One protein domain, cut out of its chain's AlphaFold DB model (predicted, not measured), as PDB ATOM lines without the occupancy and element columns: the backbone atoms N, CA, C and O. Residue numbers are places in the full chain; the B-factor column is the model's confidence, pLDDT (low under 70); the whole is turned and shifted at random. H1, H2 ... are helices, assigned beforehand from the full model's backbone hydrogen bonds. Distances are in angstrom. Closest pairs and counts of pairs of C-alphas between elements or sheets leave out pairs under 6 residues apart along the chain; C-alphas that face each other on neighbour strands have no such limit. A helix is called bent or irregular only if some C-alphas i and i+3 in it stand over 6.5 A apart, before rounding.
ATOM      1  N   ILE A   7     133.792  81.918 133.045       77.06
ATOM      2  CA  ILE A   7     134.657  82.932 132.428       77.06
ATOM      3  C   ILE A   7     133.944  83.686 131.294       77.06
ATOM      4  O   ILE A   7     134.044  84.908 131.234       77.06
ATOM      5  N   ASN A   8     133.153  83.020 130.447       83.19
ATOM      6  CA  ASN A   8     132.452  83.695 129.348       83.19
ATOM      7  C   ASN A   8     131.389  84.683 129.846       83.19
ATOM      8  O   ASN A   8     131.208  85.739 129.241       83.19
ATOM      9  N   VAL A   9     130.698  84.366 130.947       85.38
ATOM     10  CA  VAL A   9     129.709  85.273 131.555       85.38
ATOM     11  C   VAL A   9     130.421  86.509 132.101       85.38
ATOM     12  O   VAL A   9     130.007  87.629 131.809       85.38
ATOM     13  N   SER A  10     131.549  86.305 132.786       86.19
ATOM     14  CA  SER A  10     132.389  87.387 133.313       86.19
ATOM     15  C   SER A  10     132.984  88.271 132.203       86.19
ATOM     16  O   SER A  10     132.955  89.498 132.282       86.19
ATOM     17  N   ILE A  11     133.471  87.682 131.108       89.00
ATOM     18  CA  ILE A  11     133.951  88.450 129.946       89.00
ATOM     19  C   ILE A  11     132.817  89.314 129.387       89.00
ATOM     20  O   ILE A  11     133.005  90.508 129.148       89.00
ATOM     21  N   LYS A  12     131.611  88.750 129.235       90.06
ATOM     22  CA  LYS A  12     130.453  89.508 128.746       90.06
ATOM     23  C   LYS A  12     130.013  90.619 129.697       90.06
ATOM     24  O   LYS A  12     129.568  91.661 129.214       90.06
ATOM     25  N   THR A  13     130.139  90.452 131.015       89.75
ATOM     26  CA  THR A  13     129.842  91.539 131.964       89.75
ATOM     27  C   THR A  13     130.797  92.715 131.778       89.75
ATOM     28  O   THR A  13     130.331  93.849 131.663       89.75
ATOM     29  N   TYR A  14     132.103  92.462 131.648       90.31
ATOM     30  CA  TYR A  14     133.084  93.527 131.406       90.31
ATOM     31  C   TYR A  14     132.897  94.195 130.042       90.31
ATOM     32  O   TYR A  14     132.952  95.419 129.948       90.31
ATOM     33  N   GLN A  15     132.589  93.418 129.000       92.44
ATOM     34  CA  GLN A  15     132.267  93.973 127.684       92.44
ATOM     35  C   GLN A  15     131.060  94.915 127.735       92.44
ATOM     36  O   GLN A  15     131.100  95.980 127.125       92.44
ATOM     37  N   LYS A  16     129.998  94.563 128.475       91.94
ATOM     38  CA  LYS A  16     128.850  95.464 128.665       91.94
ATOM     39  C   LYS A  16     129.249  96.743 129.397       91.94
ATOM     40  O   LYS A  16     128.868  97.818 128.952       91.94
ATOM     41  N   LEU A  17     130.018  96.635 130.479       92.38
ATOM     42  CA  LEU A  17     130.481  97.806 131.231       92.38
ATOM     43  C   LEU A  17     131.302  98.762 130.365       92.38
ATOM     44  O   LEU A  17     131.075  99.964 130.421       92.38
ATOM     45  N   GLY A  18     132.210  98.233 129.541       93.88
ATOM     46  CA  GLY A  18     132.977  99.042 128.593       93.88
ATOM     47  C   GLY A  18     132.085  99.679 127.529       93.88
ATOM     48  O   GLY A  18     132.133 100.887 127.329       93.88
ATOM     49  N   LYS A  19     131.210  98.884 126.897       95.56
ATOM     50  CA  LYS A  19     130.333  99.345 125.808       95.56
ATOM     51  C   LYS A  19     129.416 100.502 126.217       95.56
ATOM     52  O   LYS A  19     129.138 101.367 125.397       95.56
ATOM     53  N   TYR A  20     128.915 100.496 127.451       95.38
ATOM     54  CA  TYR A  20     127.972 101.509 127.933       95.38
ATOM     55  C   TYR A  20     128.632 102.627 128.745       95.38
ATOM     56  O   TYR A  20     127.927 103.470 129.295       95.38
ATOM     57  N   LYS A  21     129.968 102.670 128.819       95.19
ATOM     58  CA  LYS A  21     130.657 103.658 129.651       95.19
ATOM     59  C   LYS A  21     130.450 105.088 129.159       95.19
ATOM     60  O   LYS A  21     130.179 105.969 129.970       95.19
ATOM     61  N   ASP A  22     130.521 105.301 127.850       95.69
ATOM     62  CA  ASP A  22     130.309 106.627 127.263       95.69
ATOM     63  C   ASP A  22     128.861 107.088 127.450       95.69
ATOM     64  O   ASP A  22     128.620 108.229 127.836       95.69
ATOM     65  N   LEU A  23     127.902 106.165 127.305       95.38
ATOM     66  CA  LEU A  23     126.484 106.431 127.548       95.38
ATOM     67  C   LEU A  23     126.211 106.817 129.011       95.38
ATOM     68  O   LEU A  23     125.455 107.748 129.273       95.38
ATOM     69  N   GLU A  24     126.837 106.130 129.971       95.38
ATOM     70  CA  GLU A  24     126.754 106.486 131.393       95.38
ATOM     71  C   GLU A  24     127.229 107.924 131.643       95.38
ATOM     72  O   GLU A  24     126.597 108.664 132.400       95.38
ATOM     73  N   ILE A  25     128.322 108.329 130.990       95.88
ATOM     74  CA  ILE A  25     128.888 109.677 131.109       95.88
ATOM     75  C   ILE A  25     127.970 110.710 130.454       95.88
ATOM     76  O   ILE A  25     127.732 111.766 131.040       95.88
ATOM     77  N   GLU A  26     127.460 110.431 129.256       96.88
ATOM     78  CA  GLU A  26     126.595 111.347 128.513       96.88
ATOM     79  C   GLU A  26     125.281 111.601 129.255       96.88
ATOM     80  O   GLU A  26     124.927 112.755 129.492       96.88
ATOM     81  N   ILE A  27     124.615 110.542 129.728       96.56
ATOM     82  CA  ILE A  27     123.411 110.653 130.560       96.56
ATOM     83  C   ILE A  27     123.734 111.410 131.853       96.56
ATOM     84  O   ILE A  27     123.000 112.321 132.232       96.56
ATOM     85  N   GLY A  28     124.851 111.088 132.512       96.69
ATOM     86  CA  GLY A  28     125.248 111.778 133.737       96.69
ATOM     87  C   GLY A  28     125.474 113.279 133.543       96.69
ATOM     88  O   GLY A  28     125.054 114.070 134.386       96.69
ATOM     89  N   LYS A  29     126.070 113.683 132.415       96.44
ATOM     90  CA  LYS A  29     126.250 115.096 132.043       96.44
ATOM     91  C   LYS A  29     124.928 115.765 131.680       96.44
ATOM     92  O   LYS A  29     124.667 116.867 132.148       96.44
ATOM     93  N   MET A  30     124.097 115.102 130.875       97.31
ATOM     94  CA  MET A  30     122.830 115.649 130.384       97.31
ATOM     95  C   MET A  30     121.830 115.904 131.517       97.31
ATOM     96  O   MET A  30     121.148 116.922 131.517       97.31
ATOM     97  N   TRP A  31     121.782 115.009 132.504       95.62
ATOM     98  CA  TRP A  31     120.874 115.110 133.650       95.62
ATOM     99  C   TRP A  31     121.532 115.696 134.905       95.62
ATOM    100  O   TRP A  31     120.879 115.798 135.940       95.62
ATOM    101  N   ASN A  32     122.818 116.063 134.830       94.38
ATOM    102  CA  ASN A  32     123.637 116.522 135.956       94.38
ATOM    103  C   ASN A  32     123.507 115.623 137.207       94.38
ATOM    104  O   ASN A  32     123.388 116.100 138.337       94.38
ATOM    105  N   PHE A  33     123.491 114.301 136.997       93.94
ATOM    106  CA  PHE A  33     123.281 113.293 138.040       93.94
ATOM    107  C   PHE A  33     124.303 112.157 137.942       93.94
ATOM    108  O   PHE A  33     124.818 111.826 136.873       93.94
ATOM    109  N   LYS A  34     124.587 111.504 139.074       90.44
ATOM    110  CA  LYS A  34     125.508 110.365 139.122       90.44
ATOM    111  C   LYS A  34     124.835 109.106 138.574       90.44
ATOM    112  O   LYS A  34     124.119 108.408 139.286       90.44
ATOM    113  N   THR A  35     125.108 108.805 137.311       92.88
ATOM    114  CA  THR A  35     124.605 107.606 136.629       92.88
ATOM    115  C   THR A  35     125.595 106.452 136.779       92.88
ATOM    116  O   THR A  35     126.807 106.672 136.816       92.88
ATOM    117  N   LYS A  36     125.097 105.214 136.890       92.44
ATOM    118  CA  LYS A  36     125.935 104.011 136.934       92.44
ATOM    119  C   LYS A  36     125.315 102.865 136.145       92.44
ATOM    120  O   LYS A  36     124.128 102.576 136.270       92.44
ATOM    121  N   THR A  37     126.147 102.187 135.372       92.75
ATOM    122  CA  THR A  37     125.780 101.019 134.578       92.75
ATOM    123  C   THR A  37     125.782  99.775 135.453       92.75
ATOM    124  O   THR A  37     126.796  99.427 136.064       92.75
ATOM    125  N   ILE A  38     124.652  99.069 135.470       91.81
ATOM    126  CA  ILE A  38     124.476  97.805 136.186       91.81
ATOM    127  C   ILE A  38     124.323  96.679 135.150       91.81
ATOM    128  O   ILE A  38     123.285  96.576 134.493       91.81
ATOM    129  N   PRO A  39     125.361  95.850 134.930       91.19
ATOM    130  CA  PRO A  39     125.314  94.802 133.925       91.19
ATOM    131  C   PRO A  39     124.550  93.581 134.449       91.19
ATOM    132  O   PRO A  39     125.012  92.884 135.346       91.19
ATOM    133  N   VAL A  40     123.422  93.261 133.816       89.12
ATOM    134  CA  VAL A  40     122.741  91.970 133.997       89.12
ATOM    135  C   VAL A  40     123.136  91.040 132.848       89.12
ATOM    136  O   VAL A  40     122.896  91.335 131.664       89.12
ATOM    137  N   VAL A  41     123.806  89.937 133.191       89.31
ATOM    138  CA  VAL A  41     124.235  88.890 132.255       89.31
ATOM    139  C   VAL A  41     123.963  87.532 132.886       89.31
ATOM    140  O   VAL A  41     124.525  87.203 133.927       89.31
ATOM    141  N   ILE A  42     123.118  86.750 132.221       88.94
ATOM    142  CA  ILE A  42     122.764  85.387 132.611       88.94
ATOM    143  C   ILE A  42     123.126  84.473 131.439       88.94
ATOM    144  O   ILE A  42     122.812  84.769 130.283       88.94
ATOM    145  N   GLY A  43     123.868  83.406 131.723       86.50
ATOM    146  CA  GLY A  43     124.230  82.377 130.752       86.50
ATOM    147  C   GLY A  43     123.019  81.539 130.341       86.50
ATOM    148  O   GLY A  43     122.001  81.536 131.022       86.50
ATOM    149  N   SER A  44     123.138  80.776 129.252       78.62
ATOM    150  CA  SER A  44     122.023  79.971 128.718       78.62
ATOM    151  C   SER A  44     121.439  78.976 129.726       78.62
ATOM    152  O   SER A  44     120.241  78.733 129.722       78.62
ATOM    153  N   LEU A  45     122.278  78.434 130.612       80.81
ATOM    154  CA  LEU A  45     121.888  77.508 131.680       80.81
ATOM    155  C   LEU A  45     121.610  78.222 133.014       80.81
ATOM    156  O   LEU A  45     121.673  77.609 134.075       80.81
ATOM    157  N   GLY A  46     121.380  79.535 132.991       84.06
ATOM    158  CA  GLY A  46     121.175  80.329 134.200       84.06
ATOM    159  C   GLY A  46     122.462  80.700 134.940       84.06
ATOM    160  O   GLY A  46     122.390  81.229 136.036       84.06
ATOM    161  N   MET A  47     123.649  80.452 134.378       87.88
ATOM    162  CA  MET A  47     124.899  80.822 135.052       87.88
ATOM    163  C   MET A  47     125.044  82.332 135.239       87.88
ATOM    164  O   MET A  47     124.769  83.107 134.325       87.88
ATOM    165  N   ILE A  48     125.596  82.733 136.379       87.12
ATOM    166  CA  ILE A  48     125.816  84.134 136.734       87.12
ATOM    167  C   ILE A  48     127.283  84.335 137.127       87.12
ATOM    168  O   ILE A  48     127.922  83.445 137.696       87.12
ATOM    169  N   ALA A  49     127.845  85.489 136.764       85.75
ATOM    170  CA  ALA A  49     129.214  85.844 137.122       85.75
ATOM    171  C   ALA A  49     129.338  86.104 138.629       85.75
ATOM    172  O   ALA A  49     128.442  86.670 139.258       85.75
ATOM    173  N   LYS A  50     130.488  85.743 139.206       83.31
ATOM    174  CA  LYS A  50     130.803  86.102 140.595       83.31
ATOM    175  C   LYS A  50     130.829  87.627 140.746       83.31
ATOM    176  O   LYS A  50     131.387  88.321 139.901       83.31
ATOM    177  N   GLY A  51     130.241  88.134 141.828       84.00
ATOM    178  CA  GLY A  51     130.153  89.574 142.095       84.00
ATOM    179  C   GLY A  51     128.961  90.275 141.439       84.00
ATOM    180  O   GLY A  51     128.808  91.482 141.620       84.00
ATOM    181  N   ALA A  52     128.086  89.548 140.733       85.62
ATOM    182  CA  ALA A  52     126.825  90.097 140.229       85.62
ATOM    183  C   ALA A  52     125.943  90.681 141.351       85.62
ATOM    184  O   ALA A  52     125.302  91.713 141.151       85.62
ATOM    185  N   ASP A  53     126.002  90.107 142.555       87.56
ATOM    186  CA  ASP A  53     125.276  90.588 143.737       87.56
ATOM    187  C   ASP A  53     125.672  92.022 144.123       87.56
ATOM    188  O   ASP A  53     124.823  92.833 144.481       87.56
ATOM    189  N   CYS A  54     126.955  92.378 143.965       89.00
ATOM    190  CA  CYS A  54     127.454  93.732 144.221       89.00
ATOM    191  C   CYS A  54     126.843  94.758 143.255       89.00
ATOM    192  O   CYS A  54     126.633  95.918 143.612       89.00
ATOM    193  N   TYR A  55     126.538  94.349 142.023       89.31
ATOM    194  CA  TYR A  55     125.850  95.212 141.069       89.31
ATOM    195  C   TYR A  55     124.364  95.358 141.401       89.31
ATOM    196  O   TYR A  55     123.845  96.471 141.348       89.31
ATOM    197  N   LEU A  56     123.694  94.273 141.793       89.44
ATOM    198  CA  LEU A  56     122.270  94.299 142.146       89.44
ATOM    199  C   LEU A  56     121.987  95.056 143.445       89.44
ATOM    200  O   LEU A  56     120.973  95.741 143.525       89.44
ATOM    201  N   ALA A  57     122.906  95.019 144.413       90.00
ATOM    202  CA  ALA A  57     122.809  95.785 145.660       90.00
ATOM    203  C   ALA A  57     122.787  97.312 145.451       90.00
ATOM    204  O   ALA A  57     122.494  98.070 146.370       90.00
ATOM    205  N   GLN A  58     123.119  97.785 144.249       90.25
ATOM    206  CA  GLN A  58     123.050  99.205 143.898       90.25
ATOM    207  C   GLN A  58     121.675  99.608 143.358       90.25
ATOM    208  O   GLN A  58     121.397 100.800 143.235       90.25
ATOM    209  N   ILE A  59     120.824  98.635 143.023       90.50
ATOM    210  CA  ILE A  59     119.442  98.877 142.621       90.50
ATOM    211  C   ILE A  59     118.606  99.042 143.886       90.50
ATOM    212  O   ILE A  59     118.594  98.176 144.764       90.50
ATOM    213  N   LEU A  60     117.854 100.140 143.953       85.75
ATOM    214  CA  LEU A  60     116.884 100.344 145.018       85.75
ATOM    215  C   LEU A  60     115.853  99.201 144.998       85.75
ATOM    216  O   LEU A  60     115.192  98.979 143.988       85.75
ATOM    217  N   GLY A  61     115.741  98.471 146.109       85.56
ATOM    218  CA  GLY A  61     114.878  97.290 146.231       85.56
ATOM    219  C   GLY A  61     115.623  95.959 146.361       85.56
ATOM    220  O   GLY A  61     114.983  94.974 146.712       85.56
ATOM    221  N   ASN A  62     116.948  95.927 146.154       85.38
ATOM    222  CA  ASN A  62     117.800  94.743 146.350       85.38
ATOM    223  C   ASN A  62     117.213  93.460 145.724       85.38
ATOM    224  O   ASN A  62     116.919  92.498 146.443       85.38
ATOM    225  N   PRO A  63     117.000  93.435 144.395       88.44
ATOM    226  CA  PRO A  63     116.397  92.285 143.738       88.44
ATOM    227  C   PRO A  63     117.264  91.037 143.933       88.44
ATOM    228  O   PRO A  63     118.486  91.076 143.763       88.44
ATOM    229  N   LYS A  64     116.626  89.915 144.280       90.62
ATOM    230  CA  LYS A  64     117.331  88.653 144.510       90.62
ATOM    231  C   LYS A  64     117.812  88.065 143.195       90.62
ATOM    232  O   LYS A  64     117.056  87.938 142.232       90.62
ATOM    233  N   ILE A  65     119.065  87.633 143.180       89.38
ATOM    234  CA  ILE A  65     119.697  87.109 141.971       89.38
ATOM    235  C   ILE A  65     119.011  85.841 141.444       89.38
ATOM    236  O   ILE A  65     118.860  85.672 140.235       89.38
ATOM    237  N   GLU A  66     118.504  85.010 142.355       90.62
ATOM    238  CA  GLU A  66     117.739  83.794 142.064       90.62
ATOM    239  C   GLU A  66     116.435  84.092 141.311       90.62
ATOM    240  O   GLU A  66     116.078  83.387 140.365       90.62
ATOM    241  N   GLU A  67     115.734  85.164 141.691       91.62
ATOM    242  CA  GLU A  67     114.486  85.573 141.042       91.62
ATOM    243  C   GLU A  67     114.757  86.051 139.615       91.62
ATOM    244  O   GLU A  67     114.097  85.603 138.676       91.62
ATOM    245  N   ILE A  68     115.788  86.883 139.429       91.12
ATOM    246  CA  ILE A  68     116.204  87.352 138.099       91.12
ATOM    247  C   ILE A  68     116.598  86.159 137.217       91.12
ATOM    248  O   ILE A  68     116.175  86.078 136.061       91.12
ATOM    249  N   GLN A  69     117.363  85.206 137.758       91.19
ATOM    250  CA  GLN A  69     117.756  83.994 137.041       91.19
ATOM    251  C   GLN A  69     116.537  83.193 136.576       91.19
ATOM    252  O   GLN A  69     116.459  82.801 135.408       91.19
ATOM    253  N   LYS A  70     115.573  82.977 137.476       92.62
ATOM    254  CA  LYS A  70     114.351  82.224 137.194       92.62
ATOM    255  C   LYS A  70     113.514  82.897 136.110       92.62
ATOM    256  O   LYS A  70     113.077  82.217 135.185       92.62
ATOM    257  N   ILE A  71     113.347  84.218 136.179       92.31
ATOM    258  CA  ILE A  71     112.602  84.994 135.176       92.31
ATOM    259  C   ILE A  71     113.239  84.835 133.792       92.31
ATOM    260  O   ILE A  71     112.538  84.548 132.822       92.31
ATOM    261  N   VAL A  72     114.567  84.962 133.690       91.38
ATOM    262  CA  VAL A  72     115.269  84.815 132.404       91.38
ATOM    263  C   VAL A  72     115.152  83.396 131.856       91.38
ATOM    264  O   VAL A  72     114.917  83.221 130.657       91.38
ATOM    265  N   LEU A  73     115.275  82.380 132.710       91.00
ATOM    266  CA  LEU A  73     115.174  80.988 132.281       91.00
ATOM    267  C   LEU A  73     113.752  80.648 131.809       91.00
ATOM    268  O   LEU A  73     113.591  80.049 130.749       91.00
ATOM    269  N   MET A  74     112.726  81.100 132.538       92.38
ATOM    270  CA  MET A  74     111.323  80.941 132.144       92.38
ATOM    271  C   MET A  74     111.008  81.679 130.840       92.38
ATOM    272  O   MET A  74     110.353  81.117 129.967       92.38
ATOM    273  N   GLY A  75     111.507  82.907 130.673       91.12
ATOM    274  CA  GLY A  75     111.365  83.657 129.425       91.12
ATOM    275  C   GLY A  75     112.017  82.937 128.243       91.12
ATOM    276  O   GLY A  75     111.417  82.820 127.178       91.12
ATOM    277  N   THR A  76     113.211  82.377 128.451       89.06
ATOM    278  CA  THR A  76     113.924  81.595 127.430       89.06
ATOM    279  C   THR A  76     113.154  80.325 127.064       89.06
ATOM    280  O   THR A  76     112.953  80.057 125.881       89.06
ATOM    281  N   ALA A  77     112.666  79.573 128.057       89.81
ATOM    282  CA  ALA A  77     111.841  78.387 127.833       89.81
ATOM    283  C   ALA A  77     110.545  78.728 127.080       89.81
ATOM    284  O   ALA A  77     110.189  78.045 126.124       89.81
ATOM    285  N   HIS A  78     109.875  79.824 127.449       92.12
ATOM    286  CA  HIS A  78     108.666  80.277 126.766       92.12
ATOM    287  C   HIS A  78     108.923  80.624 125.293       92.12
ATOM    288  O   HIS A  78     108.160  80.209 124.423       92.12
ATOM    289  N   ILE A  79     110.012  81.342 124.993       91.94
ATOM    290  CA  ILE A  79     110.410  81.650 123.611       91.94
ATOM    291  C   ILE A  79     110.684  80.357 122.833       91.94
ATOM    292  O   ILE A  79     110.207  80.215 121.708       91.94
ATOM    293  N   LEU A  80     111.398  79.403 123.437       89.81
ATOM    294  CA  LEU A  80     111.682  78.112 122.810       89.81
ATOM    295  C   LEU A  80     110.399  77.344 122.487       89.81
ATOM    296  O   LEU A  80     110.258  76.909 121.354       89.81
ATOM    297  N   HIS A  81     109.440  77.259 123.412       91.38
ATOM    298  CA  HIS A  81     108.146  76.601 123.170       91.38
ATOM    299  C   HIS A  81     107.330  77.249 122.040       91.38
ATOM    300  O   HIS A  81     106.533  76.574 121.398       91.38
ATOM    301  N   LYS A  82     107.492  78.556 121.792       93.50
ATOM    302  CA  LYS A  82     106.810  79.231 120.674       93.50
ATOM    303  C   LYS A  82     107.476  78.971 119.325       93.50
ATOM    304  O   LYS A  82     106.786  78.981 118.312       93.50
ATOM    305  N   ILE A  83     108.802  78.829 119.301       94.12
ATOM    306  CA  ILE A  83     109.589  78.715 118.062       94.12
ATOM    307  C   ILE A  83     109.766  77.258 117.643       94.12
ATOM    308  O   ILE A  83     109.755  76.958 116.453       94.12
ATOM    309  N   LEU A  84     109.968  76.375 118.614       89.94
ATOM    310  CA  LEU A  84     110.056  74.940 118.423       89.94
ATOM    311  C   LEU A  84     108.673  74.374 118.744       89.94
ATOM    312  O   LEU A  84     108.396  74.126 119.921       89.94
TER     313      LEU A  84
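This is residues 7 to 84 of the 86 residues of an uncharacterized protein of Octopus bimaculoides (UniProt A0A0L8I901). Two helices, H1 and H2, follow each other end to end in a slightly bent row, and residues 33 to 42, with no named element, fold back alongside them as an extended stretch. The short helix H3 sits over that stretch on the side away from H1, and the long helix H4 runs off in another direction, its residues 77 to 83 sticking out together with Leu 84. The printed part has 78 residues with four named helices, in the order H1, H2, H3, H4, and no named strand; the class is all helix. The whole is loose, with a radius of gyration of the C-alphas of 14.8 A, and elongated, spanning 46 by 25 by 25 A.

Find C-alpha 7 at (134.657, 82.932, 132.428); from there H1, residues 7 to 19, runs 18.2 A. After Tyr 20 comes H2, residues 21 to 30, 14.3 A long. H3, residues 52 to 56, begins at C-alpha 52 at (126.825, 90.097, 140.229). H4, residues 65 to 83, runs 27.3 A to C-alpha 83 at (109.589, 78.715, 118.062).

Start at the tight link of one residue, Tyr 20: H1 and H2 meet only through their link. H2 and H3 are apart, and H1 is apart from H3 and from H4. H2 and H4 are apart too. Look next at Asp 53 and Ile 65, whose C-alphas, 6.8 A apart, are the closest of H3 and H4; these helices only just touch, with 3 pairs of C-alphas within 8 A, and H4 does so with residue 65 alone. In H1, H2, H3 and H4 every O i to N i+4 pair is within hydrogen-bond range.

The C-alphas farthest apart are those of Asn 32 and Leu 84, at 47.1 A. Without residues 77 to 84, which stand free, the body spans 38 by 27 by 22 A. The link from H2 to H3, residues 31 to 51, is long. The printed part has no cut, its mean pLDDT is 90.4, and no printed residue is under 70.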